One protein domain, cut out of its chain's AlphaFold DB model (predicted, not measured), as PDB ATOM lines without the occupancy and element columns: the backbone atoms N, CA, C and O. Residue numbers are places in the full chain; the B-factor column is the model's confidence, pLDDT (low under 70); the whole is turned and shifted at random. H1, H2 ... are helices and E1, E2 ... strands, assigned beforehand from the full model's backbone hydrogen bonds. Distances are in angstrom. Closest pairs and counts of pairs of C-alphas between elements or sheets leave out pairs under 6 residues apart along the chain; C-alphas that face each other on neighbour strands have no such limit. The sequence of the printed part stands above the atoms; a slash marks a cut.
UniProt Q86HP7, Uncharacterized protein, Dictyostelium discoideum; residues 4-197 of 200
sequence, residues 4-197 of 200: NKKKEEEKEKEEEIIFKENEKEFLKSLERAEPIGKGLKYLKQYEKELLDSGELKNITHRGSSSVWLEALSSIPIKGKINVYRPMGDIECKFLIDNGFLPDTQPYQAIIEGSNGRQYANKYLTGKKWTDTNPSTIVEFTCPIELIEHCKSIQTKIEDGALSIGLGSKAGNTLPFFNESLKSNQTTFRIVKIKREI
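This is residues 4 to 197 of the 200 residues of an uncharacterized protein of Dictyostelium discoideum (UniProt Q86HP7). Picture a strongly twisted, curled sheet of seven strands that wraps round helix H5 on one face, with the short helices H2, H3, H4, H6 and H7 spread over the other face. The long first helix H1 packs on H5 with its residues 15 to 22, and its residues 4 to 13 stick out free. Look through the 194 printed residues for seven named helices and seven named strands, in the order H1 H2 H3 E1 E2 H4 E3 H5 E4 H6 E5 E6 H7 E7; the class is mixed, helices and strands. The sheet's order is E1, E7, E4, E2, E3, E6, E5, all antiparallel. The whole is compact, with a radius of gyration of the C-alphas of 16.5 A and spans of 49 by 37 by 29 A.

Find C-alpha 4 at (220.435, 115.198, 165.889); from there H1 runs 40.8 A to residue 31. Go on to H2, residues 37 to 42, H3, residues 45 to 52, and E1, residues 66 to 70, 12.8 A long. E2 is residues 80 to 87, 21.9 A, and H4 residues 89 to 98, 14.2 A. Look next for E3, residues 109 to 112, and H5, residues 113 to 124, 17.9 A long, joined by a tight link with 0 residues between them. E4 starts at C-alpha 136 at (210.456, 139.558, 141.743) and runs 22.6 A to residue 143, and H6 follows at residues 144 to 153. E5 is residues 155 to 158, E6 residues 161 to 165 and H7 residues 174 to 182. E7, residues 187 to 196, 27.8 A long, ends at C-alpha 196 at (212.652, 143.819, 130.824).

Start in the sheet, where E4 and E2 are antiparallel neighbours at 155 degrees; find N 83 and O 140 at 2.9 A. On the other side of E4 is E7, with N 189 and O 139 at 2.9 A, and beyond it the edge strand E1, with N 67 and O 195 at 2.8 A. Beyond E2 comes E3, with N 84 and O 111 at 2.8 A, then E6, with N 164 and O 110 at 2.8 A. E5 and E6 are a hairpin, with N 156 and O 163 at 2.8 A. E3, H5 and E4 form a split strand-helix-strand unit, two strands running the same way with E2 between them, and its crossover is right-handed. The sheet curls round H5, whose closest C-alphas to E2 are those of Ala 120 and Pro 86, 5.2 A apart. H1 touches H5 at Phe 19 and Ser 114, 5.3 A between C-alphas, at a steep tilt of 42 degrees, the same way; it only grazes the sheet with its residues 26 to 30. Helices lie on both faces, three layers, H5 on one and H2, H3, H4, H6 and H7 on the other. H7 is over E4 at a height over the sheet of 8.9 A and runs across the strands, at 83 degrees to E4 on the local plane. H6 and H7 are close but not clearly touching, their closest C-alphas, Leu 146 and Phe 177, 7.3 A apart. Every O i to N i+4 pair is within hydrogen-bond range in H1, H3, H4, H6 and H7, against 6 of 8 in H5 and 0 of 2 in H2, where 2 of 3 O i to N i+3 pairs are.

The two C-alphas farthest apart are those of Asn 4 and Lys 38, 53.4 A. The printed part has no cut. The links H3 to E1 and H5 to E4 are long. The mean pLDDT of the printed part is 95.1, and no printed residue is under 70.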
ATOM      1  N   ASN A   4     221.151 113.985 166.295       81.16
ATOM      2  CA  ASN A   4     220.435 115.198 165.889       81.16
ATOM      3  C   ASN A   4     221.316 116.448 165.951       81.16
ATOM      4  O   ASN A   4     221.352 117.200 164.985       81.16
ATOM      5  N   LYS A   5     222.109 116.617 167.019       82.10
ATOM      6  CA  LYS A   5     222.968 117.800 167.175       82.10
ATOM      7  C   LYS A   5     224.009 117.896 166.055       82.10
ATOM      8  O   LYS A   5     224.257 118.968 165.525       82.10
ATOM      9  N   LYS A   6     224.582 116.755 165.654       85.33
ATOM     10  CA  LYS A   6     225.552 116.710 164.552       85.33
ATOM     11  C   LYS A   6     224.912 117.100 163.211       85.33
ATOM     12  O   LYS A   6     225.521 117.835 162.447       85.33
ATOM     13  N   LYS A   7     223.682 116.642 162.948       82.96
ATOM     14  CA  LYS A   7     222.931 117.000 161.733       82.96
ATOM     15  C   LYS A   7     222.557 118.483 161.694       82.96
ATOM     16  O   LYS A   7     222.606 119.083 160.628       82.96
ATOM     17  N   GLU A   8     222.193 119.065 162.836       83.76
ATOM     18  CA  GLU A   8     221.922 120.504 162.955       83.76
ATOM     19  C   GLU A   8     223.182 121.327 162.656       83.76
ATOM     20  O   GLU A   8     223.137 122.205 161.802       83.76
ATOM     21  N   GLU A   9     224.323 120.973 163.256       86.69
ATOM     22  CA  GLU A   9     225.608 121.642 162.998       86.69
ATOM     23  C   GLU A   9     226.066 121.511 161.532       86.69
ATOM     24  O   GLU A   9     226.662 122.436 160.979       86.69
ATOM     25  N   GLU A  10     225.819 120.367 160.885       88.90
ATOM     26  CA  GLU A  10     226.104 120.173 159.456       88.90
ATOM     27  C   GLU A  10     225.195 121.046 158.576       88.90
ATOM     28  O   GLU A  10     225.693 121.702 157.661       88.90
ATOM     29  N   LYS A  11     223.895 121.125 158.894       85.84
ATOM     30  CA  LYS A  11     222.925 121.963 158.173       85.84
ATOM     31  C   LYS A  11     223.239 123.455 158.315       85.84
ATOM     32  O   LYS A  11     223.161 124.188 157.335       85.84
ATOM     33  N   GLU A  12     223.607 123.908 159.512       87.65
ATOM     34  CA  GLU A  12     224.002 125.301 159.754       87.65
ATOM     35  C   GLU A  12     225.253 125.682 158.953       87.65
ATOM     36  O   GLU A  12     225.294 126.751 158.346       87.65
ATOM     37  N   LYS A  13     226.252 124.790 158.887       90.97
ATOM     38  CA  LYS A  13     227.461 125.007 158.078       90.97
ATOM     39  C   LYS A  13     227.163 125.050 156.583       90.97
ATOM     40  O   LYS A  13     227.739 125.874 155.878       90.97
ATOM     41  N   GLU A  14     226.299 124.165 156.095       90.75
ATOM     42  CA  GLU A  14     225.874 124.166 154.692       90.75
ATOM     43  C   GLU A  14     225.147 125.471 154.339       90.75
ATOM     44  O   GLU A  14     225.499 126.127 153.358       90.75
ATOM     45  N   GLU A  15     224.206 125.902 155.180       91.16
ATOM     46  CA  GLU A  15     223.502 127.178 155.020       91.16
ATOM     47  C   GLU A  15     224.475 128.368 155.016       91.16
ATOM     48  O   GLU A  15     224.371 129.242 154.155       91.16
ATOM     49  N   GLU A  16     225.467 128.385 155.914       92.73
ATOM     50  CA  GLU A  16     226.488 129.438 155.969       92.73
ATOM     51  C   GLU A  16     227.339 129.496 154.687       92.73
ATOM     52  O   GLU A  16     227.646 130.583 154.187       92.73
ATOM     53  N   ILE A  17     227.715 128.339 154.131       94.40
ATOM     54  CA  ILE A  17     228.473 128.260 152.875       94.40
ATOM     55  C   ILE A  17     227.652 128.852 151.727       94.40
ATOM     56  O   ILE A  17     228.144 129.732 151.018       94.40
ATOM     57  N   ILE A  18     226.394 128.431 151.571       93.22
ATOM     58  CA  ILE A  18     225.531 128.895 150.474       93.22
ATOM     59  C   ILE A  18     225.208 130.387 150.631       93.22
ATOM     60  O   ILE A  18     225.195 131.130 149.644       93.22
ATOM     61  N   PHE A  19     225.006 130.866 151.862       94.40
ATOM     62  CA  PHE A  19     224.835 132.291 152.142       94.40
ATOM     63  C   PHE A  19     226.035 133.110 151.643       94.40
ATOM     64  O   PHE A  19     225.864 134.091 150.916       94.40
ATOM     65  N   LYS A  20     227.261 132.673 151.961       95.62
ATOM     66  CA  LYS A  20     228.504 133.328 151.515       95.62
ATOM     67  C   LYS A  20     228.691 133.271 149.999       95.62
ATOM     68  O   LYS A  20     229.229 134.205 149.402       95.62
ATOM     69  N   GLU A  21     228.252 132.198 149.348       95.91
ATOM     70  CA  GLU A  21     228.260 132.107 147.886       95.91
ATOM     71  C   GLU A  21     227.306 133.118 147.242       95.91
ATOM     72  O   GLU A  21     227.706 133.816 146.304       95.91
ATOM     73  N   ASN A  22     226.091 133.255 147.783       95.40
ATOM     74  CA  ASN A  22     225.122 134.263 147.346       95.40
ATOM     75  C   ASN A  22     225.673 135.683 147.521       95.40
ATOM     76  O   ASN A  22     225.566 136.509 146.615       95.40
ATOM     77  N   GLU A  23     226.308 135.961 148.661       96.99
ATOM     78  CA  GLU A  23     226.954 137.247 148.923       96.99
ATOM     79  C   GLU A  23     228.065 137.538 147.907       96.99
ATOM     80  O   GLU A  23     228.115 138.614 147.310       96.99
ATOM     81  N   LYS A  24     228.919 136.552 147.623       97.22
ATOM     82  CA  LYS A  24     229.981 136.678 146.620       97.22
ATOM     83  C   LYS A  24     229.434 136.924 145.211       97.22
ATOM     84  O   LYS A  24     230.037 137.688 144.456       97.22
ATOM     85  N   GLU A  25     228.337 136.275 144.820       96.49
ATOM     86  CA  GLU A  25     227.677 136.520 143.527       96.49
ATOM     87  C   GLU A  25     227.100 137.940 143.453       96.49
ATOM     88  O   GLU A  25     227.285 138.629 142.443       96.49
ATOM     89  N   PHE A  26     226.464 138.398 144.532       97.65
ATOM     90  CA  PHE A  26     225.948 139.757 144.639       97.65
ATOM     91  C   PHE A  26     227.061 140.799 144.495       97.65
ATOM     92  O   PHE A  26     226.956 141.681 143.644       97.65
ATOM     93  N   LEU A  27     228.158 140.665 145.248       97.92
ATOM     94  CA  LEU A  27     229.286 141.604 145.200       97.92
ATOM     95  C   LEU A  27     229.913 141.672 143.801       97.92
ATOM     96  O   LEU A  27     230.121 142.760 143.270       97.92
ATOM     97  N   LYS A  28     230.110 140.526 143.140       97.68
ATOM     98  CA  LYS A  28     230.581 140.486 141.743       97.68
ATOM     99  C   LYS A  28     229.624 141.172 140.770       97.68
ATOM    100  O   LYS A  28     230.061 141.747 139.776       97.68
ATOM    101  N   SER A  29     228.318 141.053 140.999       97.39
ATOM    102  CA  SER A  29     227.305 141.689 140.151       97.39
ATOM    103  C   SER A  29     227.280 143.200 140.370       97.39
ATOM    104  O   SER A  29     227.165 143.952 139.405       97.39
ATOM    105  N   LEU A  30     227.475 143.637 141.615       97.03
ATOM    106  CA  LEU A  30     227.598 145.039 141.990       97.03
ATOM    107  C   LEU A  30     228.844 145.692 141.371       97.03
ATOM    108  O   LEU A  30     228.744 146.778 140.811       97.03
ATOM    109  N   GLU A  31     229.993 145.010 141.383       97.43
ATOM    110  CA  GLU A  31     231.231 145.478 140.733       97.43
ATOM    111  C   GLU A  31     231.082 145.670 139.214       97.43
ATOM    112  O   GLU A  31     231.740 146.519 138.618       97.43
ATOM    113  N   ARG A  32     230.219 144.874 138.573       96.65
ATOM    114  CA  ARG A  32     229.955 144.925 137.124       96.65
ATOM    115  C   ARG A  32     228.805 145.856 136.750       96.65
ATOM    116  O   ARG A  32     228.480 145.959 135.563       96.65
ATOM    117  N   ALA A  33     228.149 146.458 137.738       97.23
ATOM    118  CA  ALA A  33     226.961 147.256 137.517       97.23
ATOM    119  C   ALA A  33     227.301 148.552 136.768       97.23
ATOM    120  O   ALA A  33     228.236 149.272 137.111       97.23
ATOM    121  N   GLU A  34     226.496 148.878 135.763       95.87
ATOM    122  CA  GLU A  34     226.506 150.163 135.070       95.87
ATOM    123  C   GLU A  34     225.237 150.951 135.401       95.87
ATOM    124  O   GLU A  34     224.221 150.354 135.776       95.87
ATOM    125  N   PRO A  35     225.236 152.288 135.247       95.26
ATOM    126  CA  PRO A  35     224.033 153.087 135.444       95.26
ATOM    127  C   PRO A  35     222.835 152.556 134.639       95.26
ATOM    128  O   PRO A  35     222.932 152.327 133.435       95.26
ATOM    129  N   ILE A  36     221.672 152.433 135.290       93.58
ATOM    130  CA  ILE A  36     220.426 151.912 134.684       93.58
ATOM    131  C   ILE A  36     220.005 152.727 133.441       93.58
ATOM    132  O   ILE A  36     219.390 152.207 132.502       93.58
ATOM    133  N   GLY A  37     220.307 154.030 133.430       91.42
ATOM    134  CA  GLY A  37     219.989 154.934 132.329       91.42
ATOM    135  C   GLY A  37     218.494 154.933 131.987       91.42
ATOM    136  O   GLY A  37     217.634 155.077 132.855       91.42
ATOM    137  N   LYS A  38     218.165 154.732 130.703       88.97
ATOM    138  CA  LYS A  38     216.772 154.717 130.209       88.97
ATOM    139  C   LYS A  38     215.931 153.567 130.774       88.97
ATOM    140  O   LYS A  38     214.709 153.630 130.652       88.97
ATOM    141  N   GLY A  39     216.550 152.549 131.374       92.32
ATOM    142  CA  GLY A  39     215.850 151.447 132.035       92.32
ATOM    143  C   GLY A  39     215.006 151.899 133.232       92.32
ATOM    144  O   GLY A  39     213.993 151.278 133.537       92.32
ATOM    145  N   LEU A  40     215.363 153.030 133.857       94.47
ATOM    146  CA  LEU A  40     214.744 153.520 135.091       94.47
ATOM    147  C   LEU A  40     213.234 153.771 134.941       94.47
ATOM    148  O   LEU A  40     212.468 153.587 135.883       94.47
ATOM    149  N   LYS A  41     212.781 154.147 133.739       95.02
ATOM    150  CA  LYS A  41     211.360 154.411 133.466       95.02
ATOM    151  C   LYS A  41     210.475 153.158 133.516       95.02
ATOM    152  O   LYS A  41     209.263 153.305 133.604       95.02
ATOM    153  N   TYR A  42     211.064 151.964 133.420       95.77
ATOM    154  CA  TYR A  42     210.348 150.684 133.478       95.77
ATOM    155  C   TYR A  42     210.256 150.117 134.898       95.77
ATOM    156  O   TYR A  42     209.540 149.142 135.113       95.77
ATOM    157  N   LEU A  43     210.963 150.717 135.860       97.46
ATOM    158  CA  LEU A  43     210.768 150.403 137.269       97.46
ATOM    159  C   LEU A  43     209.407 150.925 137.732       97.46
ATOM    160  O   LEU A  43     208.997 152.041 137.385       97.46
ATOM    161  N   LYS A  44     208.728 150.137 138.561       97.01
ATOM    162  CA  LYS A  44     207.520 150.574 139.265       97.01
ATOM    163  C   LYS A  44     207.881 151.529 140.397       97.01
ATOM    164  O   LYS A  44     209.028 151.594 140.826       97.01
ATOM    165  N   GLN A  45     206.884 152.254 140.900       97.13
ATOM    166  CA  GLN A  45     207.101 153.288 141.910       97.13
ATOM    167  C   GLN A  45     207.771 152.746 143.186       97.13
ATOM    168  O   GLN A  45     208.840 153.230 143.542       97.13
ATOM    169  N   TYR A  46     207.245 151.667 143.776       97.01
ATOM    170  CA  TYR A  46     207.849 151.041 144.963       97.01
ATOM    171  C   TYR A  46     209.272 150.505 144.710       97.01
ATOM    172  O   TYR A  46     210.074 150.389 145.624       97.01
ATOM    173  N   GLU A  47     209.621 150.174 143.464       98.43
ATOM    174  CA  GLU A  47     210.958 149.671 143.113       98.43
ATOM    175  C   GLU A  47     211.977 150.800 143.035       98.43
ATOM    176  O   GLU A  47     213.136 150.607 143.393       98.43
ATOM    177  N   LYS A  48     211.539 151.975 142.571       98.05
ATOM    178  CA  LYS A  48     212.336 153.201 142.619       98.05
ATOM    179  C   LYS A  48     212.557 153.625 144.060       98.05
ATOM    180  O   LYS A  48     213.688 153.897 144.417       98.05
ATOM    181  N   GLU A  49     211.521 153.581 144.895       97.87
ATOM    182  CA  GLU A  49     211.630 153.909 146.322       97.87
ATOM    183  C   GLU A  49     212.643 153.010 147.039       97.87
ATOM    184  O   GLU A  49     213.511 153.521 147.740       97.87
ATOM    185  N   LEU A  50     212.605 151.696 146.795       98.40
ATOM    186  CA  LEU A  50     213.590 150.749 147.333       98.40
ATOM    187  C   LEU A  50     215.012 150.981 146.792       98.40
ATOM    188  O   LEU A  50     215.994 150.730 147.489       98.40
ATOM    189  N   LEU A  51     215.144 151.419 145.537       98.19
ATOM    190  CA  LEU A  51     216.437 151.776 144.953       98.19
ATOM    191  C   LEU A  51     216.987 153.072 145.570       98.19
ATOM    192  O   LEU A  51     218.164 153.128 145.926       98.19
ATOM    193  N   ASP A  52     216.135 154.084 145.718       97.79
ATOM    194  CA  ASP A  52     216.472 155.409 146.236       97.79
ATOM    195  C   ASP A  52     216.779 155.362 147.742       97.79
ATOM    196  O   ASP A  52     217.716 156.018 148.198       97.79
ATOM    197  N   SER A  53     216.063 154.530 148.515       97.93
ATOM    198  CA  SER A  53     216.370 154.252 149.930       97.93
ATOM    199  C   SER A  53     217.649 153.426 150.105       97.93
ATOM    200  O   SER A  53     218.225 153.361 151.193       97.93
ATOM    201  N   GLY A  54     218.122 152.799 149.026       97.81
ATOM    202  CA  GLY A  54     219.292 151.940 149.018       97.81
ATOM    203  C   GLY A  54     219.046 150.538 149.572       97.81
ATOM    204  O   GLY A  54     220.027 149.799 149.697       97.81
ATOM    205  N   GLU A  55     217.793 150.176 149.865       97.99
ATOM    206  CA  GLU A  55     217.377 148.817 150.230       97.99
ATOM    207  C   GLU A  55     217.635 147.821 149.101       97.99
ATOM    208  O   GLU A  55     218.046 146.693 149.360       97.99
ATOM    209  N   LEU A  56     217.462 148.250 147.851       98.53
ATOM    210  CA  LEU A  56     217.911 147.532 146.666       98.53
ATOM    211  C   LEU A  56     219.069 148.274 146.000       98.53
ATOM    212  O   LEU A  56     219.091 149.501 145.915       98.53
ATOM    213  N   LYS A  57     220.034 147.518 145.475       98.50
ATOM    214  CA  LYS A  57     221.146 148.043 144.680       98.50
ATOM    215  C   LYS A  57     220.967 147.680 143.217       98.50
ATOM    216  O   LYS A  57     220.501 146.594 142.878       98.50
ATOM    217  N   ASN A  58     221.382 148.587 142.343       98.40
ATOM    218  CA  ASN A  58     221.505 148.293 140.926       98.40
ATOM    219  C   ASN A  58     222.650 147.299 140.689       98.40
ATOM    220  O   ASN A  58     223.790 147.580 141.047       98.40
ATOM    221  N   ILE A  59     222.342 146.187 140.029       98.11
ATOM    222  CA  ILE A  59     223.311 145.173 139.592       98.11
ATOM    223  C   ILE A  59     223.234 144.931 138.071       98.11
ATOM    224  O   ILE A  59     223.637 143.887 137.555       98.11
ATOM    225  N   THR A  60     222.656 145.882 137.332       97.36
ATOM    226  CA  THR A  60     222.497 145.807 135.874       97.36
ATOM    227  C   THR A  60     223.856 145.948 135.193       97.36
ATOM    228  O   THR A  60     224.475 147.000 135.288       97.36
ATOM    229  N   HIS A  61     224.317 144.922 134.479       94.82
ATOM    230  CA  HIS A  61     225.587 144.963 133.744       94.82
ATOM    231  C   HIS A  61     225.429 145.539 132.325       94.82
ATOM    232  O   HIS A  61     224.327 145.578 131.764       94.82
ATOM    233  N   ARG A  62     226.558 145.925 131.714       93.21
ATOM    234  CA  ARG A  62     226.623 146.415 130.327       93.21
ATOM    235  C   ARG A  62     225.940 145.458 129.349       93.21
ATOM    236  O   ARG A  62     226.284 144.283 129.284       93.21
ATOM    237  N   GLY A  63     225.029 145.979 128.530       90.41
ATOM    238  CA  GLY A  63     224.354 145.201 127.483       90.41
ATOM    239  C   GLY A  63     223.218 144.301 127.978       90.41
ATOM    240  O   GLY A  63     222.634 143.577 127.172       90.41
ATOM    241  N   SER A  64     222.863 144.360 129.266       93.03
ATOM    242  CA  SER A  64     221.702 143.641 129.793       93.03
ATOM    243  C   SER A  64     220.409 144.095 129.104       93.03
ATOM    244  O   SER A  64     220.121 145.287 129.004       93.03
ATOM    245  N   SER A  65     219.576 143.139 128.687       93.42
ATOM    246  CA  SER A  65     218.224 143.395 128.159       93.42
ATOM    247  C   SER A  65     217.176 143.613 129.256       93.42
ATOM    248  O   SER A  65     215.974 143.654 128.992       93.42
ATOM    249  N   SER A  66     217.599 143.679 130.516       96.37
ATOM    250  CA  SER A  66     216.732 143.906 131.668       96.37
ATOM    251  C   SER A  66     217.452 144.742 132.718       96.37
ATOM    252  O   SER A  66     218.664 144.620 132.887       96.37
ATOM    253  N   VAL A  67     216.701 145.555 133.448       97.76
ATOM    254  CA  VAL A  67     217.161 146.162 134.695       97.76
ATOM    255  C   VAL A  67     217.129 145.098 135.784       97.76
ATOM    256  O   VAL A  67     216.128 144.391 135.926       97.76
ATOM    257  N   TRP A  68     218.216 145.004 136.540       98.28
ATOM    258  CA  TRP A  68     218.365 144.095 137.666       98.28
ATOM    259  C   TRP A  68     218.651 144.881 138.936       98.28
ATOM    260  O   TRP A  68     219.625 145.637 139.005       98.28
ATOM    261  N   LEU A  69     217.802 144.675 139.938       98.68
ATOM    262  CA  LEU A  69     217.981 145.211 141.281       98.68
ATOM    263  C   LEU A  69     218.085 144.055 142.267       98.68
ATOM    264  O   LEU A  69     217.357 143.068 142.139       98.68
ATOM    265  N   GLU A  70     218.966 144.168 143.252       98.58
ATOM    266  CA  GLU A  70     219.191 143.109 144.229       98.58
ATOM    267  C   GLU A  70     219.597 143.658 145.598       98.58
ATOM    268  O   GLU A  70     220.260 144.690 145.702       98.58
ATOM    269  N   ALA A  71     219.202 142.938 146.644       98.31
ATOM    270  CA  ALA A  71     219.732 143.055 147.992       98.31
ATOM    271  C   ALA A  71     220.315 141.712 148.431       98.31
ATOM    272  O   ALA A  71     219.837 140.653 148.011       98.31
ATOM    273  N   LEU A  72     221.288 141.762 149.339       97.56
ATOM    274  CA  LEU A  72     221.723 140.586 150.086       97.56
ATOM    275  C   LEU A  72     220.566 140.009 150.895       97.56
ATOM    276  O   LEU A  72     219.696 140.762 151.343       97.56
ATOM    277  N   SER A  73     220.583 138.693 151.106       97.08
ATOM    278  CA  SER A  73     219.719 138.004 152.066       97.08
ATOM    279  C   SER A  73     219.965 138.513 153.489       97.08
ATOM    280  O   SER A  73     221.072 138.931 153.825       97.08
ATOM    281  N   SER A  74     218.929 138.501 154.324       95.70
ATOM    282  CA  SER A  74     219.060 138.902 155.723       95.70
ATOM    283  C   SER A  74     219.587 137.717 156.524       95.70
ATOM    284  O   SER A  74     219.451 136.567 156.104       95.70
ATOM    285  N   ILE A  75     220.177 137.985 157.685       94.75
ATOM    286  CA  ILE A  75     220.468 136.933 158.658       94.75
ATOM    287  C   ILE A  75     219.225 136.813 159.549       94.75
ATOM    288  O   ILE A  75     218.889 137.785 160.233       94.75
ATOM    289  N   PRO A  76     218.506 135.676 159.538       94.44
ATOM    290  CA  PRO A  76     217.331 135.515 160.378       94.44
ATOM    291  C   PRO A  76     217.734 135.521 161.859       94.44
ATOM    292  O   PRO A  76     218.736 134.930 162.259       94.44
ATOM    293  N   ILE A  77     216.938 136.190 162.694       94.02
ATOM    294  CA  ILE A  77     217.116 136.154 164.152       94.02
ATOM    295  C   ILE A  77     216.833 134.748 164.709       94.02
ATOM    296  O   ILE A  77     216.112 133.959 164.098       94.02
ATOM    297  N   LYS A  78     217.349 134.448 165.908       94.39
ATOM    298  CA  LYS A  78     217.130 133.154 166.577       94.39
ATOM    299  C   LYS A  78     215.636 132.803 166.649       94.39
ATOM    300  O   LYS A  78     214.823 133.627 167.058       94.39
ATOM    301  N   GLY A  79     215.298 131.561 166.297       96.03
ATOM    302  CA  GLY A  79     213.916 131.066 166.270       96.03
ATOM    303  C   GLY A  79     213.162 131.380 164.973       96.03
ATOM    304  O   GLY A  79     212.019 130.949 164.816       96.03
ATOM    305  N   LYS A  80     213.794 132.091 164.032       97.95
ATOM    306  CA  LYS A  80     213.258 132.352 162.697       97.95
ATOM    307  C   LYS A  80     214.150 131.772 161.605       97.95
ATOM    308  O   LYS A  80     215.310 131.442 161.834       97.95
ATOM    309  N   ILE A  81     213.588 131.666 160.410       97.16
ATOM    310  CA  ILE A  81     214.262 131.208 159.198       97.16
ATOM    311  C   ILE A  81     213.800 132.040 158.006       97.16
ATOM    312  O   ILE A  81     212.668 132.529 157.983       97.16
ATOM    313  N   ASN A  82     214.677 132.193 157.018       98.36
ATOM    314  CA  ASN A  82     214.318 132.829 155.763       98.36
ATOM    315  C   ASN A  82     213.788 131.807 154.760       98.36
ATOM    316  O   ASN A  82     214.369 130.739 154.561       98.36
ATOM    317  N   VAL A  83     212.699 132.170 154.095       98.45
ATOM    318  CA  VAL A  83     212.155 131.451 152.947       98.45
ATOM    319  C   VAL A  83     211.967 132.421 151.787       98.45
ATOM    320  O   VAL A  83     211.737 133.615 151.976       98.45
ATOM    321  N   TYR A  84     212.069 131.914 150.568       98.52
ATOM    322  CA  TYR A  84     212.075 132.721 149.356       98.52
ATOM    323  C   TYR A  84     210.934 132.316 148.443       98.52
ATOM    324  O   TYR A  84     210.598 131.137 148.331       98.52
ATOM    325  N   ARG A  85     210.354 133.294 147.750       96.85
ATOM    326  CA  ARG A  85     209.304 133.047 146.764       96.85
ATOM    327  C   ARG A  85     209.509 133.914 145.521       96.85
ATOM    328  O   ARG A  85     209.567 135.140 145.649       96.85
ATOM    329  N   PRO A  86     209.611 133.311 144.325       96.82
ATOM    330  CA  PRO A  86     209.506 134.044 143.072       96.82
ATOM    331  C   PRO A  86     208.036 134.427 142.839       96.82
ATOM    332  O   PRO A  86     207.147 133.588 142.980       96.82
ATOM    333  N   MET A  87     207.778 135.687 142.496       96.28
ATOM    334  CA  MET A  87     206.436 136.236 142.302       96.28
ATOM    335  C   MET A  87     206.327 137.009 140.996       96.28
ATOM    336  O   MET A  87     207.260 137.705 140.579       96.28
ATOM    337  N   GLY A  88     205.149 136.913 140.385       95.16
ATOM    338  CA  GLY A  88     204.727 137.811 139.320       95.16
ATOM    339  C   GLY A  88     204.290 139.174 139.861       95.16
ATOM    340  O   GLY A  88     204.108 139.389 141.062       95.16
ATOM    341  N   ASP A  89     204.069 140.102 138.940       95.08
ATOM    342  CA  ASP A  89     203.784 141.504 139.243       95.08
ATOM    343  C   ASP A  89     202.498 141.727 140.046       95.08
ATOM    344  O   ASP A  89     202.475 142.576 140.938       95.08
ATOM    345  N   ILE A  90     201.446 140.972 139.723       94.01
ATOM    346  CA  ILE A  90     200.130 141.073 140.366       94.01
ATOM    347  C   ILE A  90     200.211 140.568 141.809       94.01
ATOM    348  O   ILE A  90     199.740 141.236 142.725       94.01
ATOM    349  N   GLU A  91     200.849 139.415 142.017       94.82
ATOM    350  CA  GLU A  91     201.014 138.813 143.342       94.82
ATOM    351  C   GLU A  91     201.885 139.690 144.248       94.82
ATOM    352  O   GLU A  91     201.511 139.966 145.386       94.82
ATOM    353  N   CYS A  92     203.013 140.184 143.730       96.09
ATOM    354  CA  CYS A  92     203.901 141.064 144.483       96.09
ATOM    355  C   CYS A  92     203.198 142.370 144.882       96.09
ATOM    356  O   CYS A  92     203.306 142.792 146.032       96.09
ATOM    357  N   LYS A  93     202.423 142.974 143.968       96.06
ATOM    358  CA  LYS A  93     201.618 144.158 144.289       96.06
ATOM    359  C   LYS A  93     200.587 143.861 145.380       96.06
ATOM    360  O   LYS A  93     200.470 144.645 146.313       96.06
ATOM    361  N   PHE A  94     199.884 142.732 145.297       97.21
ATOM    362  CA  PHE A  94     198.914 142.345 146.320       97.21
ATOM    363  C   PHE A  94     199.567 142.216 147.703       97.21
ATOM    364  O   PHE A  94     199.023 142.737 148.674       97.21
ATOM    365  N   LEU A  95     200.739 141.576 147.783       97.62
ATOM    366  CA  LEU A  95     201.493 141.445 149.030       97.62
ATOM    367  C   LEU A  95     201.894 142.806 149.607       97.62
ATOM    368  O   LEU A  95     201.725 143.020 150.803       97.62
ATOM    369  N   ILE A  96     202.398 143.723 148.776       97.44
ATOM    370  CA  ILE A  96     202.761 145.079 149.214       97.44
ATOM    371  C   ILE A  96     201.530 145.824 149.742       97.44
ATOM    372  O   ILE A  96     201.590 146.417 150.814       97.44
ATOM    373  N   ASP A  97     200.418 145.776 149.007       97.47
ATOM    374  CA  ASP A  97     199.222 146.555 149.330       97.47
ATOM    375  C   ASP A  97     198.472 146.010 150.563       97.47
ATOM    376  O   ASP A  97     197.832 146.777 151.277       97.47
ATOM    377  N   ASN A  98     198.520 144.693 150.810       97.97
ATOM    378  CA  ASN A  98     197.685 144.029 151.824       97.97
ATOM    379  C   ASN A  98     198.478 143.398 152.979       97.97
ATOM    380  O   ASN A  98     197.886 143.008 153.983       97.97
ATOM    381  N   GLY A  99     199.795 143.244 152.842       97.85
ATOM    382  CA  GLY A  99     200.655 142.604 153.839       97.85
ATOM    383  C   GLY A  99     200.536 141.077 153.920       97.85
ATOM    384  O   GLY A  99     201.142 140.476 154.801       97.85
ATOM    385  N   PHE A 100     199.782 140.423 153.028       97.55
ATOM    386  CA  PHE A 100     199.646 138.961 152.976       97.55
ATOM    387  C   PHE A 100     199.531 138.430 151.538       97.55
ATOM    388  O   PHE A 100     199.320 139.195 150.598       97.55
ATOM    389  N   LEU A 101     199.688 137.116 151.347       96.65
ATOM    390  CA  LEU A 101     199.652 136.481 150.025       96.65
ATOM    391  C   LEU A 101     198.211 136.243 149.538       96.65
ATOM    392  O   LEU A 101     197.363 135.819 150.327       96.65
ATOM    393  N   PRO A 102     197.918 136.448 148.242       94.62
ATOM    394  CA  PRO A 102     196.594 136.175 147.694       94.62
ATOM    395  C   PRO A 102     196.342 134.665 147.577       94.62
ATOM    396  O   PRO A 102     197.222 133.929 147.135       94.62
ATOM    397  N   ASP A 103     195.121 134.213 147.871       89.62
ATOM    398  CA  ASP A 103     194.672 132.831 147.625       89.62
ATOM    399  C   ASP A 103     194.175 132.668 146.179       89.62
ATOM    400  O   ASP A 103     192.992 132.486 145.906       89.62
ATOM    401  N   THR A 104     195.076 132.874 145.215       81.36
ATOM    402  CA  THR A 104     194.730 132.849 143.778       81.36
ATOM    403  C   THR A 104     195.423 131.740 143.003       81.36
ATOM    404  O   THR A 104     195.051 131.467 141.863       81.36
ATOM    405  N   GLN A 105     196.436 131.098 143.588       79.79
ATOM    406  CA  GLN A 105     197.295 130.149 142.889       79.79
ATOM    407  C   GLN A 105     197.238 128.781 143.594       79.79
ATOM    408  O   GLN A 105     197.661 128.660 144.742       79.79
ATOM    409  N   PRO A 106     196.762 127.707 142.938       83.97
ATOM    410  CA  PRO A 106     196.585 126.411 143.599       83.97
ATOM    411  C   PRO A 106     197.905 125.754 144.035       83.97
ATOM    412  O   PRO A 106     197.903 124.948 144.961       83.97
ATOM    413  N   TYR A 107     199.027 126.102 143.394       84.32
ATOM    414  CA  TYR A 107     200.357 125.534 143.651       84.32
ATOM    415  C   TYR A 107     201.343 126.563 144.229       84.32
ATOM    416  O   TYR A 107     202.524 126.563 143.878       84.32
ATOM    417  N   GLN A 108     200.885 127.477 145.096       88.44
ATOM    418  CA  GLN A 108     201.815 128.363 145.813       88.44
ATOM    419  C   GLN A 108     202.819 127.548 146.624       88.44
ATOM    420  O   GLN A 108     202.478 126.507 147.181       88.44
ATOM    421  N   ALA A 109     204.045 128.054 146.699       94.36
ATOM    422  CA  ALA A 109     205.146 127.457 147.432       94.36
ATOM    423  C   ALA A 109     206.137 128.523 147.921       94.36
ATOM    424  O   ALA A 109     206.299 129.579 147.300       94.36
ATOM    425  N   ILE A 110     206.818 128.222 149.015       96.97
ATOM    426  CA  ILE A 110     207.970 128.958 149.550       96.97
ATOM    427  C   ILE A 110     209.158 128.000 149.594       96.97
ATOM    428  O   ILE A 110     208.970 126.792 149.724       96.97
ATOM    429  N   ILE A 111     210.375 128.516 149.453       97.56
ATOM    430  CA  ILE A 111     211.574 127.685 149.384       97.56
ATOM    431  C   ILE A 111     212.543 128.080 150.493       97.56
ATOM    432  O   ILE A 111     212.895 129.249 150.623       97.56
ATOM    433  N   GLU A 112     212.958 127.109 151.296       97.02
ATOM    434  CA  GLU A 112     213.756 127.344 152.499       97.02
ATOM    435  C   GLU A 112     215.213 127.719 152.219       97.02
ATOM    436  O   GLU A 112     215.876 127.110 151.375       97.02
ATOM    437  N   GLY A 113     215.712 128.665 153.018       95.63
ATOM    438  CA  GLY A 113     217.136 128.912 153.213       95.63
ATOM    439  C   GLY A 113     217.838 129.538 152.015       95.63
ATOM    440  O   GLY A 113     217.237 129.869 150.988       95.63
ATOM    441  N   SER A 114     219.149 129.696 152.139       95.96
ATOM    442  CA  SER A 114     220.004 130.333 151.137       95.96
ATOM    443  C   SER A 114     220.000 129.585 149.805       95.96
ATOM    444  O   SER A 114     220.148 130.206 148.749       95.96
ATOM    445  N   ASN A 115     219.742 128.275 149.811       95.48
ATOM    446  CA  ASN A 115     219.524 127.540 148.568       95.48
ATOM    447  C   ASN A 115     218.163 127.875 147.929       95.48
ATOM    448  O   ASN A 115     218.041 127.983 146.707       95.48
ATOM    449  N   GLY A 116     217.133 128.141 148.738       97.00
ATOM    450  CA  GLY A 116     215.843 128.630 148.256       97.00
ATOM    451  C   GLY A 116     215.932 129.966 147.525       97.00
ATOM    452  O   GLY A 116     215.248 130.174 146.519       97.00
ATOM    453  N   ARG A 117     216.851 130.839 147.947       97.50
ATOM    454  CA  ARG A 117     217.187 132.074 147.229       97.50
ATOM    455  C   ARG A 117     217.722 131.794 145.821       97.50
ATOM    456  O   ARG A 117     217.226 132.379 144.854       97.50
ATOM    457  N   GLN A 118     218.696 130.892 145.693       96.50
ATOM    458  CA  GLN A 118     219.255 130.489 144.396       96.50
ATOM    459  C   GLN A 118     218.202 129.814 143.514       96.50
ATOM    460  O   GLN A 118     218.112 130.088 142.313       96.50
ATOM    461  N   TYR A 119     217.364 128.967 144.113       96.74
ATOM    462  CA  TYR A 119     216.257 128.306 143.436       96.74
ATOM    463  C   TYR A 119     215.258 129.316 142.859       96.74
ATOM    464  O   TYR A 119     214.947 129.260 141.669       96.74
ATOM    465  N   ALA A 120     214.816 130.292 143.658       97.43
ATOM    466  CA  ALA A 120     213.906 131.344 143.211       97.43
ATOM    467  C   ALA A 120     214.501 132.173 142.052       97.43
ATOM    468  O   ALA A 120     213.793 132.529 141.109       97.43
ATOM    469  N   ASN A 121     215.817 132.409 142.056       96.80
ATOM    470  CA  ASN A 121     216.522 133.128 140.988       96.80
ATOM    471  C   ASN A 121     216.477 132.414 139.624       96.80
ATOM    472  O   ASN A 121     216.556 133.063 138.574       96.80
ATOM    473  N   LYS A 122     216.287 131.088 139.597       96.86
ATOM    474  CA  LYS A 122     216.145 130.330 138.343       96.86
ATOM    475  C   LYS A 122     214.920 130.762 137.535       96.86
ATOM    476  O   LYS A 122     214.986 130.727 136.309       96.86
ATOM    477  N   TYR A 123     213.847 131.215 138.187       96.30
ATOM    478  CA  TYR A 123     212.650 131.706 137.500       96.30
ATOM    479  C   TYR A 123     212.904 133.040 136.791       96.30
ATOM    480  O   TYR A 123     212.611 133.176 135.607       96.30
ATOM    481  N   LEU A 124     213.546 133.998 137.466       96.77
ATOM    482  CA  LEU A 124     213.854 135.307 136.873       96.77
ATOM    483  C   LEU A 124     214.853 135.178 135.706       96.77
ATOM    484  O   LEU A 124     214.769 135.899 134.707       96.77
ATOM    485  N   THR A 125     215.802 134.245 135.811       94.23
ATOM    486  CA  THR A 125     216.825 133.995 134.780       94.23
ATOM    487  C   THR A 125     216.350 133.101 133.630       94.23
ATOM    488  O   THR A 125     217.101 132.905 132.679       94.23
ATOM    489  N   GLY A 126     215.123 132.567 133.687       92.77
ATOM    490  CA  GLY A 126     214.568 131.681 132.655       92.77
ATOM    491  C   GLY A 126     215.104 130.245 132.681       92.77
ATOM    492  O   GLY A 126     214.780 129.459 131.796       92.77
ATOM    493  N   LYS A 127     215.897 129.870 133.695       94.15
ATOM    494  CA  LYS A 127     216.336 128.479 133.918       94.15
ATOM    495  C   LYS A 127     215.192 127.583 134.405       94.15
ATOM    496  O   LYS A 127     215.237 126.374 134.213       94.15
ATOM    497  N   LYS A 128     214.183 128.175 135.049       92.13
ATOM    498  CA  LYS A 128     212.892 127.552 135.356       92.13
ATOM    499  C   LYS A 128     211.774 128.380 134.746       92.13
ATOM    500  O   LYS A 128     211.848 129.606 134.730       92.13
ATOM    501  N   TRP A 129     210.744 127.694 134.268       90.19
ATOM    502  CA  TRP A 129     209.598 128.308 133.613       90.19
ATOM    503  C   TRP A 129     208.319 128.068 134.416       90.19
ATOM    504  O   TRP A 129     208.124 126.993 134.981       90.19
ATOM    505  N   THR A 130     207.462 129.082 134.459       87.93
ATOM    506  CA  THR A 130     206.077 129.017 134.936       87.93
ATOM    507  C   THR A 130     205.292 130.117 134.225       87.93
ATOM    508  O   THR A 130     205.842 131.161 133.879       87.93
ATOM    509  N   ASP A 131     204.001 129.897 134.036       86.81
ATOM    510  CA  ASP A 131     203.057 130.816 133.393       86.81
ATOM    511  C   ASP A 131     202.812 132.135 134.154       86.81
ATOM    512  O   ASP A 131     202.399 133.125 133.552       86.81
ATOM    513  N   THR A 132     203.122 132.198 135.453       85.77
ATOM    514  CA  THR A 132     203.003 133.426 136.265       85.77
ATOM    515  C   THR A 132     204.083 134.477 135.983       85.77
ATOM    516  O   THR A 132     204.008 135.580 136.525       85.77
ATOM    517  N   ASN A 133     205.067 134.160 135.130       91.13
ATOM    518  CA  ASN A 133     206.180 135.029 134.723       91.13
ATOM    519  C   ASN A 133     206.836 135.803 135.889       91.13
ATOM    520  O   ASN A 133     206.765 137.037 135.932       91.13
ATOM    521  N   PRO A 134     207.481 135.111 136.850       95.39
ATOM    522  CA  PRO A 134     208.062 135.763 138.009       95.39
ATOM    523  C   PRO A 134     209.142 136.778 137.635       95.39
ATOM    524  O   PRO A 134     210.094 136.479 136.912       95.39
ATOM    525  N   SER A 135     209.003 137.976 138.186       97.05
ATOM    526  CA  SER A 135     209.881 139.129 137.968       97.05
ATOM    527  C   SER A 135     210.534 139.609 139.265       97.05
ATOM    528  O   SER A 135     211.501 140.368 139.226       97.05
ATOM    529  N   THR A 136     210.029 139.143 140.408       98.37
ATOM    530  CA  THR A 136     210.456 139.558 141.743       98.37
ATOM    531  C   THR A 136     210.746 138.331 142.599       98.37
ATOM    532  O   THR A 136     210.040 137.330 142.513       98.37
ATOM    533  N   ILE A 137     211.760 138.402 143.458       98.52
ATOM    534  CA  ILE A 137     211.947 137.460 144.565       98.52
ATOM    535  C   ILE A 137     211.664 138.206 145.861       98.52
ATOM    536  O   ILE A 137     212.246 139.266 146.114       98.52
ATOM    537  N   VAL A 138     210.804 137.616 146.684       98.64
ATOM    538  CA  VAL A 138     210.503 138.076 148.039       98.64
ATOM    539  C   VAL A 138     211.143 137.118 149.036       98.64
ATOM    540  O   VAL A 138     211.072 135.900 148.868       98.64
ATOM    541  N   GLU A 139     211.795 137.683 150.045       98.75
ATOM    542  CA  GLU A 139     212.287 136.984 151.228       98.75
ATOM    543  C   GLU A 139     211.273 137.185 152.347       98.75
ATOM    544  O   GLU A 139     210.842 138.312 152.597       98.75
ATOM    545  N   PHE A 140     210.919 136.099 153.020       98.71
ATOM    546  CA  PHE A 140     210.116 136.107 154.229       98.71
ATOM    547  C   PHE A 140     210.957 135.604 155.389       98.71
ATOM    548  O   PHE A 140     211.621 134.579 155.253       98.71
ATOM    549  N   THR A 141     210.884 136.281 156.530       98.53
ATOM    550  CA  THR A 141     211.522 135.836 157.770       98.53
ATOM    551  C   THR A 141     210.442 135.311 158.708       98.53
ATOM    552  O   THR A 141     209.698 136.085 159.315       98.53
ATOM    553  N   CYS A 142     210.349 133.988 158.813       98.42
ATOM    554  CA  CYS A 142     209.237 133.264 159.432       98.42
ATOM    555  C   CYS A 142     209.661 132.565 160.729       98.42
ATOM    556  O   CYS A 142     210.818 132.157 160.830       98.42
ATOM    557  N   PRO A 143     208.755 132.342 161.699       98.42
ATOM    558  CA  PRO A 143     209.008 131.417 162.803       98.42
ATOM    559  C   PRO A 143     209.365 130.016 162.288       98.42
ATOM    560  O   PRO A 143     208.704 129.506 161.384       98.42
ATOM    561  N   ILE A 144     210.375 129.373 162.881       97.85
ATOM    562  CA  ILE A 144     210.775 128.005 162.499       97.85
ATOM    563  C   ILE A 144     209.601 127.033 162.662       97.85
ATOM    564  O   ILE A 144     209.357 126.223 161.777       97.85
ATOM    565  N   GLU A 145     208.829 127.158 163.743       98.02
ATOM    566  CA  GLU A 145     207.671 126.297 164.030       98.02
ATOM    567  C   GLU A 145     206.623 126.317 162.908       98.02
ATOM    568  O   GLU A 145     206.101 125.268 162.535       98.02
ATOM    569  N   LEU A 146     206.367 127.490 162.318       98.40
ATOM    570  CA  LEU A 146     205.468 127.624 161.170       98.40
ATOM    571  C   LEU A 146     206.009 126.855 159.962       98.40
ATOM    572  O   LEU A 146     205.269 126.137 159.298       98.40
ATOM    573  N   ILE A 147     207.301 127.005 159.673       97.87
ATOM    574  CA  ILE A 147     207.930 126.358 158.521       97.87
ATOM    575  C   ILE A 147     207.984 124.839 158.705       97.87
ATOM    576  O   ILE A 147     207.662 124.108 157.769       97.87
ATOM    577  N   GLU A 148     208.301 124.352 159.902       97.62
ATOM    578  CA  GLU A 148     208.256 122.922 160.226       97.62
ATOM    579  C   GLU A 148     206.829 122.361 160.151       97.62
ATOM    580  O   GLU A 148     206.626 121.272 159.607       97.62
ATOM    581  N   HIS A 149     205.820 123.123 160.589       97.67
ATOM    582  CA  HIS A 149     204.421 122.753 160.388       97.67
ATOM    583  C   HIS A 149     204.092 122.613 158.894       97.67
ATOM    584  O   HIS A 149     203.603 121.565 158.470       97.67
ATOM    585  N   CYS A 150     204.436 123.608 158.072       97.44
ATOM    586  CA  CYS A 150     204.180 123.554 156.633       97.44
ATOM    587  C   CYS A 150     204.912 122.384 155.949       97.44
ATOM    588  O   CYS A 150     204.324 121.683 155.121       97.44
ATOM    589  N   LYS A 151     206.170 122.116 156.329       96.24
ATOM    590  CA  LYS A 151     206.945 120.967 155.832       96.24
ATOM    591  C   LYS A 151     206.302 119.631 156.160       96.24
ATOM    592  O   LYS A 151     206.318 118.743 155.310       96.24
ATOM    593  N   SER A 152     205.767 119.491 157.375       96.56
ATOM    594  CA  SER A 152     205.125 118.252 157.824       96.56
ATOM    595  C   SER A 152     203.912 117.877 156.969       96.56
ATOM    596  O   SER A 152     203.578 116.700 156.861       96.56
ATOM    597  N   ILE A 153     203.290 118.874 156.329       95.77
ATOM    598  CA  ILE A 153     202.133 118.694 155.457       95.77
ATOM    599  C   ILE A 153     202.572 118.440 154.013       95.77
ATOM    600  O   ILE A 153     202.160 117.447 153.413       95.77
ATOM    601  N   GLN A 154     203.403 119.314 153.435       94.12
ATOM    602  CA  GLN A 154     203.911 119.113 152.079       94.12
ATOM    603  C   GLN A 154     205.269 119.779 151.856       94.12
ATOM    604  O   GLN A 154     205.381 121.000 151.738       94.12
ATOM    605  N   THR A 155     206.294 118.949 151.661       95.44
ATOM    606  CA  THR A 155     207.623 119.379 151.222       95.44
ATOM    607  C   THR A 155     208.153 118.505 150.089       95.44
ATOM    608  O   THR A 155     207.811 117.326 149.974       95.44
ATOM    609  N   LYS A 156     208.987 119.090 149.232       94.84
ATOM    610  CA  LYS A 156     209.668 118.415 148.129       94.84
ATOM    611  C   LYS A 156     211.067 118.998 147.958       94.84
ATOM    612  O   LYS A 156     211.239 120.214 147.950       94.84
ATOM    613  N   ILE A 157     212.057 118.131 147.770       94.80
ATOM    614  CA  ILE A 157     213.419 118.549 147.421       94.80
ATOM    615  C   ILE A 157     213.462 118.860 145.920       94.80
ATOM    616  O   ILE A 157     213.144 117.998 145.099       94.80
ATOM    617  N   GLU A 158     213.859 120.077 145.552       90.78
ATOM    618  CA  GLU A 158     213.998 120.526 144.164       90.78
ATOM    619  C   GLU A 158     215.337 121.243 143.966       90.78
ATOM    620  O   GLU A 158     215.585 122.301 144.535       90.78
ATOM    621  N   ASP A 159     216.215 120.667 143.143       89.69
ATOM    622  CA  ASP A 159     217.576 121.164 142.897       89.69
ATOM    623  C   ASP A 159     218.367 121.464 144.190       89.69
ATOM    624  O   ASP A 159     219.058 122.479 144.288       89.69
ATOM    625  N   GLY A 160     218.222 120.601 145.200       89.44
ATOM    626  CA  GLY A 160     218.846 120.751 146.517       89.44
ATOM    627  C   GLY A 160     218.124 121.709 147.471       89.44
ATOM    628  O   GLY A 160     218.496 121.782 148.638       89.44
ATOM    629  N   ALA A 161     217.101 122.439 147.019       94.01
ATOM    630  CA  ALA A 161     216.326 123.339 147.864       94.01
ATOM    631  C   ALA A 161     215.052 122.652 148.379       94.01
ATOM    632  O   ALA A 161     214.461 121.819 147.687       94.01
ATOM    633  N   LEU A 162     214.605 123.003 149.586       95.32
ATOM    634  CA  LEU A 162     213.351 122.489 150.144       95.32
ATOM    635  C   LEU A 162     212.190 123.391 149.730       95.32
ATOM    636  O   LEU A 162     212.014 124.480 150.275       95.32
ATOM    637  N   SER A 163     211.401 122.924 148.768       96.19
ATOM    638  CA  SER A 163     210.156 123.552 148.335       96.19
ATOM    639  C   SER A 163     209.019 123.111 149.254       96.19
ATOM    640  O   SER A 163     208.835 121.916 149.500       96.19
ATOM    641  N   ILE A 164     208.274 124.066 149.798       96.81
ATOM    642  CA  ILE A 164     207.203 123.848 150.772       96.81
ATOM    643  C   ILE A 164     205.908 124.359 150.156       96.81
ATOM    644  O   ILE A 164     205.818 125.525 149.770       96.81
ATOM    645  N   GLY A 165     204.917 123.478 150.046       94.89
ATOM    646  CA  GLY A 165     203.625 123.819 149.465       94.89
ATOM    647  C   GLY A 165     202.795 124.704 150.397       94.89
ATOM    648  O   GLY A 165     202.659 124.398 151.581       94.89
ATOM    649  N   LEU A 166     202.208 125.766 149.840       95.38
ATOM    650  CA  LEU A 166     201.224 126.631 150.498       95.38
ATOM    651  C   LEU A 166     199.806 126.491 149.925       95.38
ATOM    652  O   LEU A 166     198.837 126.510 150.681       95.38
ATOM    653  N   GLY A 167     199.673 126.408 148.599       93.27
ATOM    654  CA  GLY A 167     198.376 126.525 147.919       93.27
ATOM    655  C   GLY A 167     197.419 125.361 148.189       93.27
ATOM    656  O   GLY A 167     197.809 124.313 148.698       93.27
ATOM    657  N   SER A 168     196.154 125.501 147.792       92.07
ATOM    658  CA  SER A 168     195.109 124.488 148.030       92.07
ATOM    659  C   SER A 168     195.381 123.114 147.397       92.07
ATOM    660  O   SER A 168     194.891 122.103 147.895       92.07
ATOM    661  N   LYS A 169     196.198 123.044 146.334       90.62
ATOM    662  CA  LYS A 169     196.705 121.791 145.731       90.62
ATOM    663  C   LYS A 169     198.148 121.463 146.135       90.62
ATOM    664  O   LYS A 169     198.763 120.560 145.570       90.62
ATOM    665  N   ALA A 170     198.698 122.218 147.079       86.71
ATOM    666  CA  ALA A 170     200.054 122.111 147.582       86.71
ATOM    667  C   ALA A 170     200.054 122.269 149.114       86.71
ATOM    668  O   ALA A 170     200.574 123.240 149.639       86.71
ATOM    669  N   GLY A 171     199.420 121.349 149.839       87.54
ATOM    670  CA  GLY A 171     199.443 121.299 151.304       87.54
ATOM    671  C   GLY A 171     198.428 122.204 152.005       87.54
ATOM    672  O   GLY A 171     198.141 121.980 153.172       87.54
ATOM    673  N   ASN A 172     197.835 123.178 151.310       94.36
ATOM    674  CA  ASN A 172     196.794 124.060 151.844       94.36
ATOM    675  C   ASN A 172     197.198 124.761 153.159       94.36
ATOM    676  O   ASN A 172     196.387 124.933 154.069       94.36
ATOM    677  N   THR A 173     198.472 125.147 153.271       96.76
ATOM    678  CA  THR A 173     199.048 125.786 154.467       96.76
ATOM    679  C   THR A 173     199.093 127.315 154.375       96.76
ATOM    680  O   THR A 173     199.445 127.991 155.344       96.76
ATOM    681  N   LEU A 174     198.666 127.882 153.238       97.20
ATOM    682  CA  LEU A 174     198.523 129.321 153.028       97.20
ATOM    683  C   LEU A 174     197.758 130.038 154.160       97.20
ATOM    684  O   LEU A 174     198.211 131.118 154.541       97.20
ATOM    685  N   PRO A 175     196.658 129.499 154.735       96.89
ATOM    686  CA  PRO A 175     195.968 130.161 155.842       96.89
ATOM    687  C   PRO A 175     196.873 130.421 157.054       96.89
ATOM    688  O   PRO A 175     196.910 131.552 157.534       96.89
ATOM    689  N   PHE A 176     197.669 129.432 157.480       97.58
ATOM    690  CA  PHE A 176     198.615 129.575 158.596       97.58
ATOM    691  C   PHE A 176     199.723 130.581 158.271       97.58
ATOM    692  O   PHE A 176     200.092 131.418 159.097       97.58
ATOM    693  N   PHE A 177     200.234 130.543 157.038       98.06
ATOM    694  CA  PHE A 177     201.261 131.481 156.589       98.06
ATOM    695  C   PHE A 177     200.745 132.928 156.573       98.06
ATOM    696  O   PHE A 177     201.398 133.841 157.078       98.06
ATOM    697  N   ASN A 178     199.534 133.137 156.054       98.03
ATOM    698  CA  ASN A 178     198.886 134.444 156.023       98.03
ATOM    699  C   ASN A 178     198.489 134.942 157.416       98.03
ATOM    700  O   ASN A 178     198.551 136.145 157.656       98.03
ATOM    701  N   GLU A 179     198.103 134.063 158.342       98.40
ATOM    702  CA  GLU A 179     197.888 134.430 159.747       98.40
ATOM    703  C   GLU A 179     199.189 134.927 160.399       98.40
ATOM    704  O   GLU A 179     199.195 135.957 161.078       98.40
ATOM    705  N   SER A 180     200.316 134.265 160.126       98.51
ATOM    706  CA  SER A 180     201.634 134.692 160.612       98.51
ATOM    707  C   SER A 180     202.068 136.050 160.048       98.51
ATOM    708  O   SER A 180     202.639 136.865 160.774       98.51
ATOM    709  N   LEU A 181     201.762 136.329 158.777       98.44
ATOM    710  CA  LEU A 181     201.971 137.646 158.167       98.44
ATOM    711  C   LEU A 181     201.082 138.718 158.812       98.44
ATOM    712  O   LEU A 181     201.575 139.749 159.259       98.44
ATOM    713  N   LYS A 182     199.777 138.449 158.941       98.26
ATOM    714  CA  LYS A 182     198.802 139.388 159.529       98.26
ATOM    715  C   LYS A 182     199.082 139.705 161.000       98.26
ATOM    716  O   LYS A 182     198.767 140.797 161.458       98.26
ATOM    717  N   SER A 183     199.677 138.767 161.734       97.95
ATOM    718  CA  SER A 183     200.097 138.948 163.131       97.95
ATOM    719  C   SER A 183     201.513 139.521 163.288       97.95
ATOM    720  O   SER A 183     201.987 139.654 164.415       97.95
ATOM    721  N   ASN A 184     202.200 139.873 162.189       97.63
ATOM    722  CA  ASN A 184     203.591 140.351 162.151       97.63
ATOM    723  C   ASN A 184     204.635 139.370 162.724       97.63
ATOM    724  O   ASN A 184     205.780 139.746 162.990       97.63
ATOM    725  N   GLN A 185     204.277 138.097 162.905       98.10
ATOM    726  CA  GLN A 185     205.243 137.062 163.270       98.10
ATOM    727  C   GLN A 185     206.165 136.732 162.095       98.10
ATOM    728  O   GLN A 185     207.364 136.510 162.292       98.10
ATOM    729  N   THR A 186     205.619 136.752 160.880       98.52
ATOM    730  CA  THR A 186     206.381 136.735 159.634       98.52
ATOM    731  C   THR A 186     206.476 138.149 159.079       98.52
ATOM    732  O   THR A 186     205.476 138.856 158.996       98.52
ATOM    733  N   THR A 187     207.673 138.551 158.662       98.22
ATOM    734  CA  THR A 187     207.903 139.782 157.895       98.22
ATOM    735  C   THR A 187     208.359 139.433 156.485       98.22
ATOM    736  O   THR A 187     208.786 138.305 156.232       98.22
ATOM    737  N   PHE A 188     208.278 140.386 155.556       98.42
ATOM    738  CA  PHE A 188     208.768 140.199 154.194       98.42
ATOM    739  C   PHE A 188     209.552 141.408 153.701       98.42
ATOM    740  O   PHE A 188     209.358 142.527 154.170       98.42
ATOM    741  N   ARG A 189     210.410 141.174 152.709       98.19
ATOM    742  CA  ARG A 189     211.049 142.229 151.924       98.19
ATOM    743  C   ARG A 189     211.374 141.751 150.518       98.19
ATOM    744  O   ARG A 189     211.609 140.565 150.270       98.19
ATOM    745  N   ILE A 190     211.412 142.691 149.583       98.61
ATOM    746  CA  ILE A 190     211.853 142.412 148.221       98.61
ATOM    747  C   ILE A 190     213.373 142.351 148.204       98.61
ATOM    748  O   ILE A 190     214.053 143.218 148.738       98.61
ATOM    749  N   VAL A 191     213.900 141.317 147.559       98.53
ATOM    750  CA  VAL A 191     215.340 141.045 147.538       98.53
ATOM    751  C   VAL A 191     215.898 140.927 146.127       98.53
ATOM    752  O   VAL A 191     217.110 140.987 145.959       98.53
ATOM    753  N   LYS A 192     215.068 140.733 145.096       98.63
ATOM    754  CA  LYS A 192     215.519 140.775 143.695       98.63
ATOM    755  C   LYS A 192     214.398 141.198 142.767       98.63
ATOM    756  O   LYS A 192     213.278 140.730 142.944       98.63
ATOM    757  N   ILE A 193     214.713 142.011 141.768       98.58
ATOM    758  CA  ILE A 193     213.793 142.423 140.706       98.58
ATOM    759  C   ILE A 193     214.487 142.296 139.349       98.58
ATOM    760  O   ILE A 193     215.654 142.663 139.199       98.58
ATOM    761  N   LYS A 194     213.730 141.831 138.354       98.02
ATOM    762  CA  LYS A 194     214.045 141.882 136.928       98.02
ATOM    763  C   LYS A 194     212.955 142.665 136.196       98.02
ATOM    764  O   LYS A 194     211.784 142.292 136.237       98.02
ATOM    765  N   ARG A 195     213.339 143.709 135.459       97.31
ATOM    766  CA  ARG A 195     212.437 144.461 134.568       97.31
ATOM    767  C   ARG A 195     212.978 144.442 133.152       97.31
ATOM    768  O   ARG A 195     214.067 144.950 132.903       97.31
ATOM    769  N   GLU A 196     212.241 143.845 132.226       94.29
ATOM    770  CA  GLU A 196     212.652 143.819 130.824       94.29
ATOM    771  C   GLU A 196     212.703 145.230 130.236       94.29
ATOM    772  O   GLU A 196     211.865 146.080 130.538       94.29
ATOM    773  N   ILE A 197     213.701 145.473 129.388       91.07
ATOM    774  CA  ILE A 197     213.803 146.694 128.595       91.07
ATOM    775  C   ILE A 197     213.310 146.327 127.191       91.07
ATOM    776  O   ILE A 197     214.007 145.589 126.490       91.07
TER     777      ILE A 197